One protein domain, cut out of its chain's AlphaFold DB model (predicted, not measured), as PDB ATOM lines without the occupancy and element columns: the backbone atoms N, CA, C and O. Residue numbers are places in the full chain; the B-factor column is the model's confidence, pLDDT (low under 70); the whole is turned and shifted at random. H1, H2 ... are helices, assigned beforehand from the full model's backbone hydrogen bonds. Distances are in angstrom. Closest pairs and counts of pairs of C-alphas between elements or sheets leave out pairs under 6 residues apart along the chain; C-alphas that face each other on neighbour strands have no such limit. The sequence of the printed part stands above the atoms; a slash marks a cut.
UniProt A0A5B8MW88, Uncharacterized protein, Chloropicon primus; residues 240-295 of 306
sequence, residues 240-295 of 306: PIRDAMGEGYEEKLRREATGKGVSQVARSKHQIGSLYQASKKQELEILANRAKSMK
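What this domain is: This is residues 240 to 295 of the 306 residues of an uncharacterized protein of Chloropicon primus (UniProt A0A5B8MW88). One long helix, H4, makes the length of a rod, and the shorter H1, H2 and H3 form a broken row along one side of it. H2 is beside its middle, H1 near its last residues, H3 at the turn into its start. The printed part has 56 residues, with helices H1, H2, H3, H4 in order and no named strand: all helix. It is loose, radius of gyration of the C-alphas 13.3 A, spanning 42 by 19 by 10 A.

Where its parts are: H1, residues 240 to 245, begins at C-alpha 240 (123.038, 145.118, 178.158). H2 is residues 249 to 258, 14.0 A, and H3 residues 264 to 269. H4, residues 271 to 293, 33.1 A, ends at C-alpha 293 (121.313, 152.328, 183.973).

How they stand to each other: H4 touches H2 with residues 277 to 284 alone, at a shallow tilt of 25 degrees, opposite ways; the closest C-alphas, Ala 257 and Lys 280, are 5.7 A apart. H1 touches H4, closest C-alphas Pro 240 and Ala 291, 6.2 A. H1 and H3 are apart. Every O i to N i+4 pair is within hydrogen-bond range in H1, H2, H3 and H4.

The domain as a whole: The printed part has no cut, its links are tight, and 22 residues are under pLDDT 70.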
ATOM      1  N   PRO A 240     122.814 144.282 179.333       63.72
ATOM      2  CA  PRO A 240     123.038 145.118 178.158       63.72
ATOM      3  C   PRO A 240     124.486 145.013 177.664       63.72
ATOM      4  O   PRO A 240     124.744 145.213 176.487       63.72
ATOM      5  N   ILE A 241     125.427 144.643 178.540       64.56
ATOM      6  CA  ILE A 241     126.820 144.361 178.178       64.56
ATOM      7  C   ILE A 241     126.939 143.090 177.332       64.56
ATOM      8  O   ILE A 241     127.664 143.096 176.343       64.56
ATOM      9  N   ARG A 242     126.226 142.016 177.686       67.19
ATOM     10  CA  ARG A 242     126.218 140.762 176.922       67.19
ATOM     11  C   ARG A 242     125.562 140.957 175.554       67.19
ATOM     12  O   ARG A 242     126.089 140.462 174.564       67.19
ATOM     13  N   ASP A 243     124.482 141.735 175.502       68.31
ATOM     14  CA  ASP A 243     123.779 142.059 174.255       68.31
ATOM     15  C   ASP A 243     124.568 143.033 173.360       68.31
ATOM     16  O   ASP A 243     124.571 142.876 172.142       68.31
ATOM     17  N   ALA A 244     125.260 144.028 173.932       67.88
ATOM     18  CA  ALA A 244     126.006 145.026 173.158       67.88
ATOM     19  C   ALA A 244     127.425 144.579 172.778       67.88
ATOM     20  O   ALA A 244     127.929 144.983 171.733       67.88
ATOM     21  N   MET A 245     128.091 143.788 173.626       70.94
ATOM     22  CA  MET A 245     129.505 143.420 173.455       70.94
ATOM     23  C   MET A 245     129.735 141.917 173.238       70.94
ATOM     24  O   MET A 245     130.860 141.503 172.955       70.94
ATOM     25  N   GLY A 246     128.683 141.098 173.312       74.62
ATOM     26  CA  GLY A 246     128.722 139.661 173.046       74.62
ATOM     27  C   GLY A 246     129.009 138.797 174.279       74.62
ATOM     28  O   GLY A 246     129.556 139.248 175.289       74.62
ATOM     29  N   GLU A 247     128.662 137.508 174.181       69.31
ATOM     30  CA  GLU A 247     128.686 136.549 175.302       69.31
ATOM     31  C   GLU A 247     130.067 136.359 175.949       69.31
ATOM     32  O   GLU A 247     130.158 136.077 177.140       69.31
ATOM     33  N   GLY A 248     131.147 136.578 175.196       70.44
ATOM     34  CA  GLY A 248     132.521 136.427 175.680       70.44
ATOM     35  C   GLY A 248     133.153 137.691 176.275       70.44
ATOM     36  O   GLY A 248     134.249 137.607 176.836       70.44
ATOM     37  N   TYR A 249     132.520 138.866 176.162       73.44
ATOM     38  CA  TYR A 249     133.138 140.124 176.603       73.44
ATOM     39  C   TYR A 249     133.248 140.207 178.126       73.44
ATOM     40  O   TYR A 249     134.302 140.567 178.647       73.44
ATOM     41  N   GLU A 250     132.213 139.782 178.853       69.81
ATOM     42  CA  GLU A 250     132.239 139.739 180.322       69.81
ATOM     43  C   GLU A 250     133.302 138.769 180.853       69.81
ATOM     44  O   GLU A 250     133.986 139.059 181.839       69.81
ATOM     45  N   GLU A 251     133.473 137.624 180.194       72.31
ATOM     46  CA  GLU A 251     134.491 136.639 180.557       72.31
ATOM     47  C   GLU A 251     135.901 137.148 180.263       72.31
ATOM     48  O   GLU A 251     136.811 136.952 181.072       72.31
ATOM     49  N   LYS A 252     136.086 137.845 179.137       75.81
ATOM     50  CA  LYS A 252     137.354 138.489 178.787       75.81
ATOM     51  C   LYS A 252     137.703 139.592 179.788       75.81
ATOM     52  O   LYS A 252     138.816 139.591 180.311       75.81
ATOM     53  N   LEU A 253     136.737 140.436 180.151       69.19
ATOM     54  CA  LEU A 253     136.888 141.467 181.182       69.19
ATOM     55  C   LEU A 253     137.244 140.875 182.542       69.19
ATOM     56  O   LEU A 253     138.197 141.321 183.183       69.19
ATOM     57  N   ARG A 254     136.527 139.835 182.983       71.56
ATOM     58  CA  ARG A 254     136.857 139.141 184.235       71.56
ATOM     59  C   ARG A 254     138.248 138.528 184.173       71.56
ATOM     60  O   ARG A 254     139.008 138.663 185.128       71.56
ATOM     61  N   ARG A 255     138.622 137.895 183.064       73.19
ATOM     62  CA  ARG A 255     139.955 137.302 182.891       73.19
ATOM     63  C   ARG A 255     141.060 138.362 182.933       73.19
ATOM     64  O   ARG A 255     142.101 138.126 183.540       73.19
ATOM     65  N   GLU A 256     140.822 139.535 182.360       69.50
ATOM     66  CA  GLU A 256     141.749 140.669 182.397       69.50
ATOM     67  C   GLU A 256     141.813 141.359 183.766       69.50
ATOM     68  O   GLU A 256     142.883 141.819 184.163       69.50
ATOM     69  N   ALA A 257     140.702 141.413 184.504       66.62
ATOM     70  CA  ALA A 257     140.648 141.964 185.860       66.62
ATOM     71  C   ALA A 257     141.246 141.019 186.911       66.62
ATOM     72  O   ALA A 257     141.776 141.461 187.928       66.62
ATOM     73  N   THR A 258     141.180 139.709 186.672       65.81
ATOM     74  CA  THR A 258     141.787 138.706 187.561       65.81
ATOM     75  C   THR A 258     143.264 138.467 187.227       65.81
ATOM     76  O   THR A 258     143.996 137.918 188.050       65.81
ATOM     77  N   GLY A 259     143.715 138.921 186.051       60.94
ATOM     78  CA  GLY A 259     145.034 138.628 185.497       60.94
ATOM     79  C   GLY A 259     145.166 137.143 185.145       60.94
ATOM     80  O   GLY A 259     144.759 136.262 185.902       60.94
ATOM     81  N   LYS A 260     145.753 136.819 183.988       58.50
ATOM     82  CA  LYS A 260     146.073 135.420 183.655       58.50
ATOM     83  C   LYS A 260     147.022 134.856 184.724       58.50
ATOM     84  O   LYS A 260     148.169 135.272 184.803       58.50
ATOM     85  N   GLY A 261     146.545 133.919 185.544       58.28
ATOM     86  CA  GLY A 261     147.403 133.036 186.340       58.28
ATOM     87  C   GLY A 261     148.163 133.665 187.513       58.28
ATOM     88  O   GLY A 261     149.146 133.076 187.957       58.28
ATOM     89  N   VAL A 262     147.743 134.815 188.056       59.72
ATOM     90  CA  VAL A 262     148.418 135.366 189.246       59.72
ATOM     91  C   VAL A 262     148.084 134.499 190.464       59.72
ATOM     92  O   VAL A 262     146.961 134.528 190.994       59.72
ATOM     93  N   SER A 263     149.065 133.699 190.893       71.00
ATOM     94  CA  SER A 263     148.956 132.833 192.068       71.00
ATOM     95  C   SER A 263     148.570 133.656 193.303       71.00
ATOM     96  O   SER A 263     148.900 134.840 193.410       71.00
ATOM     97  N   GLN A 264     147.847 133.046 194.247       68.88
ATOM     98  CA  GLN A 264     147.470 133.702 195.510       68.88
ATOM     99  C   GLN A 264     148.704 134.278 196.235       68.88
ATOM    100  O   GLN A 264     148.647 135.359 196.813       68.88
ATOM    101  N   VAL A 265     149.856 133.612 196.099       64.94
ATOM    102  CA  VAL A 265     151.147 134.054 196.643       64.94
ATOM    103  C   VAL A 265     151.668 135.313 195.940       64.94
ATOM    104  O   VAL A 265     152.131 136.231 196.610       64.94
ATOM    105  N   ALA A 266     151.567 135.406 194.611       66.06
ATOM    106  CA  ALA A 266     151.979 136.600 193.868       66.06
ATOM    107  C   ALA A 266     151.069 137.807 194.163       66.06
ATOM    108  O   ALA A 266     151.563 138.925 194.297       66.06
ATOM    109  N   ARG A 267     149.763 137.575 194.363       66.12
ATOM    110  CA  ARG A 267     148.818 138.599 194.845       66.12
ATOM    111  C   ARG A 267     149.144 139.079 196.260       66.12
ATOM    112  O   ARG A 267     149.077 140.273 196.515       66.12
ATOM    113  N   SER A 268     149.538 138.170 197.153       66.06
ATOM    114  CA  SER A 268     149.915 138.518 198.529       66.06
ATOM    115  C   SER A 268     151.261 139.243 198.628       66.06
ATOM    116  O   SER A 268     151.454 140.001 199.572       66.06
ATOM    117  N   LYS A 269     152.197 139.003 197.699       75.25
ATOM    118  CA  LYS A 269     153.534 139.625 197.712       75.25
ATOM    119  C   LYS A 269     153.585 140.972 196.988       75.25
ATOM    120  O   LYS A 269     154.330 141.852 197.402       75.25
ATOM    121  N   HIS A 270     152.804 141.156 195.922       76.06
ATOM    122  CA  HIS A 270     152.806 142.398 195.146       76.06
ATOM    123  C   HIS A 270     151.634 143.307 195.532       76.06
ATOM    124  O   HIS A 270     150.563 143.256 194.926       76.06
ATOM    125  N   GLN A 271     151.870 144.199 196.498       75.69
ATOM    126  CA  GLN A 271     150.892 145.191 196.965       75.69
ATOM    127  C   GLN A 271     150.362 146.077 195.824       75.69
ATOM    128  O   GLN A 271     149.154 146.270 195.702       75.69
ATOM    129  N   ILE A 272     151.248 146.539 194.935       78.94
ATOM    130  CA  ILE A 272     150.887 147.368 193.771       78.94
ATOM    131  C   ILE A 272     150.032 146.569 192.775       78.94
ATOM    132  O   ILE A 272     149.029 147.067 192.270       78.94
ATOM    133  N   GLY A 273     150.381 145.300 192.534       77.31
ATOM    134  CA  GLY A 273     149.620 144.421 191.643       77.31
ATOM    135  C   GLY A 273     148.223 144.109 192.183       77.31
ATOM    136  O   GLY A 273     147.252 144.119 191.428       77.31
ATOM    137  N   SER A 274     148.103 143.891 193.496       75.25
ATOM    138  CA  SER A 274     146.809 143.698 194.159       75.25
ATOM    139  C   SER A 274     145.948 144.963 194.108       75.25
ATOM    140  O   SER A 274     144.761 144.875 193.790       75.25
ATOM    141  N   LEU A 275     146.536 146.139 194.357       81.50
ATOM    142  CA  LEU A 275     145.853 147.433 194.234       81.50
ATOM    143  C   LEU A 275     145.350 147.675 192.805       81.50
ATOM    144  O   LEU A 275     144.195 148.054 192.621       81.50
ATOM    145  N   TYR A 276     146.171 147.379 191.794       83.25
ATOM    146  CA  TYR A 276     145.783 147.499 190.388       83.25
ATOM    147  C   TYR A 276     144.614 146.569 190.026       83.25
ATOM    148  O   TYR A 276     143.645 147.001 189.402       83.25
ATOM    149  N   GLN A 277     144.649 145.305 190.461       81.31
ATOM    150  CA  GLN A 277     143.540 144.372 190.228       81.31
ATOM    151  C   GLN A 277     142.256 144.794 190.951       81.31
ATOM    152  O   GLN A 277     141.167 144.642 190.399       81.31
ATOM    153  N   ALA A 278     142.365 145.320 192.174       82.25
ATOM    154  CA  ALA A 278     141.221 145.834 192.924       82.25
ATOM    155  C   ALA A 278     140.595 147.054 192.226       82.25
ATOM    156  O   ALA A 278     139.387 147.064 191.996       82.25
ATOM    157  N   SER A 279     141.416 148.020 191.804       82.88
ATOM    158  CA  SER A 279     140.970 149.200 191.053       82.88
ATOM    159  C   SER A 279     140.309 148.815 189.727       82.88
ATOM    160  O   SER A 279     139.208 149.275 189.433       82.88
ATOM    161  N   LYS A 280     140.903 147.879 188.976       84.25
ATOM    162  CA  LYS A 280     140.330 147.396 187.714       84.25
ATOM    163  C   LYS A 280     138.983 146.703 187.921       84.25
ATOM    164  O   LYS A 280     138.056 146.917 187.150       84.25
ATOM    165  N   LYS A 281     138.826 145.904 188.982       83.69
ATOM    166  CA  LYS A 281     137.521 145.314 189.337       83.69
ATOM    167  C   LYS A 281     136.476 146.380 189.663       83.69
ATOM    168  O   LYS A 281     135.342 146.255 189.212       83.69
ATOM    169  N   GLN A 282     136.862 147.417 190.403       87.06
ATOM    170  CA  GLN A 282     135.974 148.526 190.747       87.06
ATOM    171  C   GLN A 282     135.544 149.318 189.503       87.06
ATOM    172  O   GLN A 282     134.371 149.654 189.358       87.06
ATOM    173  N   GLU A 283     136.461 149.560 188.565       83.75
ATOM    174  CA  GLU A 283     136.149 150.192 187.281       83.75
ATOM    175  C   GLU A 283     135.131 149.365 186.481       83.75
ATOM    176  O   GLU A 283     134.140 149.905 185.982       83.75
ATOM    177  N   LEU A 284     135.310 148.041 186.431       83.75
ATOM    178  CA  LEU A 284     134.355 147.152 185.770       83.75
ATOM    179  C   LEU A 284     132.973 147.171 186.424       83.75
ATOM    180  O   LEU A 284     131.966 147.098 185.722       83.75
ATOM    181  N   GLU A 285     132.900 147.286 187.747       84.56
ATOM    182  CA  GLU A 285     131.627 147.397 188.459       84.56
ATOM    183  C   GLU A 285     130.913 148.720 188.150       84.56
ATOM    184  O   GLU A 285     129.704 148.729 187.900       84.56
ATOM    185  N   ILE A 286     131.652 149.830 188.081       85.44
ATOM    186  CA  ILE A 286     131.105 151.135 187.682       85.44
ATOM    187  C   ILE A 286     130.568 151.069 186.250       85.44
ATOM    188  O   ILE A 286     129.457 151.536 185.991       85.44
ATOM    189  N   LEU A 287     131.315 150.459 185.327       82.12
ATOM    190  CA  LEU A 287     130.869 150.265 183.946       82.12
ATOM    191  C   LEU A 287     129.639 149.354 183.869       82.12
ATOM    192  O   LEU A 287     128.699 149.674 183.143       82.12
ATOM    193  N   ALA A 288     129.588 148.284 184.664       79.94
ATOM    194  CA  ALA A 288     128.417 147.417 184.759       79.94
ATOM    195  C   ALA A 288     127.186 148.159 185.290       79.94
ATOM    196  O   ALA A 288     126.090 147.998 184.755       79.94
ATOM    197  N   ASN A 289     127.349 149.009 186.301       79.81
ATOM    198  CA  ASN A 289     126.249 149.794 186.857       79.81
ATOM    199  C   ASN A 289     125.785 150.898 185.897       79.81
ATOM    200  O   ASN A 289     124.579 151.101 185.741       79.81
ATOM    201  N   ARG A 290     126.709 151.547 185.179       79.38
ATOM    202  CA  ARG A 290     126.366 152.481 184.095       79.38
ATOM    203  C   ARG A 290     125.615 151.773 182.976       79.38
ATOM    204  O   ARG A 290     124.560 152.254 182.575       79.38
ATOM    205  N   ALA A 291     126.080 150.603 182.545       77.38
ATOM    206  CA  ALA A 291     125.405 149.822 181.517       77.38
ATOM    207  C   ALA A 291     124.000 149.382 181.958       77.38
ATOM    208  O   ALA A 291     123.067 149.518 181.181       77.38
ATOM    209  N   LYS A 292     123.810 148.952 183.215       72.44
ATOM    210  CA  LYS A 292     122.475 148.662 183.776       72.44
ATOM    211  C   LYS A 292     121.551 149.885 183.784       72.44
ATOM    212  O   LYS A 292     120.346 149.735 183.630       72.44
ATOM    213  N   SER A 293     122.097 151.085 183.994       68.69
ATOM    214  CA  SER A 293     121.313 152.328 183.973       68.69
ATOM    215  C   SER A 293     120.919 152.774 182.557       68.69
ATOM    216  O   SER A 293     119.963 153.536 182.394       68.69
ATOM    217  N   MET A 294     121.616 152.281 181.527       72.44
ATOM    218  CA  MET A 294     121.253 152.509 180.133       72.44
ATOM    219  C   MET A 294     120.074 151.604 179.774       72.44
ATOM    220  O   MET A 294     120.244 150.426 179.474       72.44
ATOM    221  N   LYS A 295     118.863 152.171 179.792       66.50
ATOM    222  CA  LYS A 295     117.665 151.489 179.285       66.50
ATOM    223  C   LYS A 295     117.918 151.063 177.849       66.50
ATOM    224  O   LYS A 295     118.249 151.898 177.001       66.50
TER     225      LYS A 295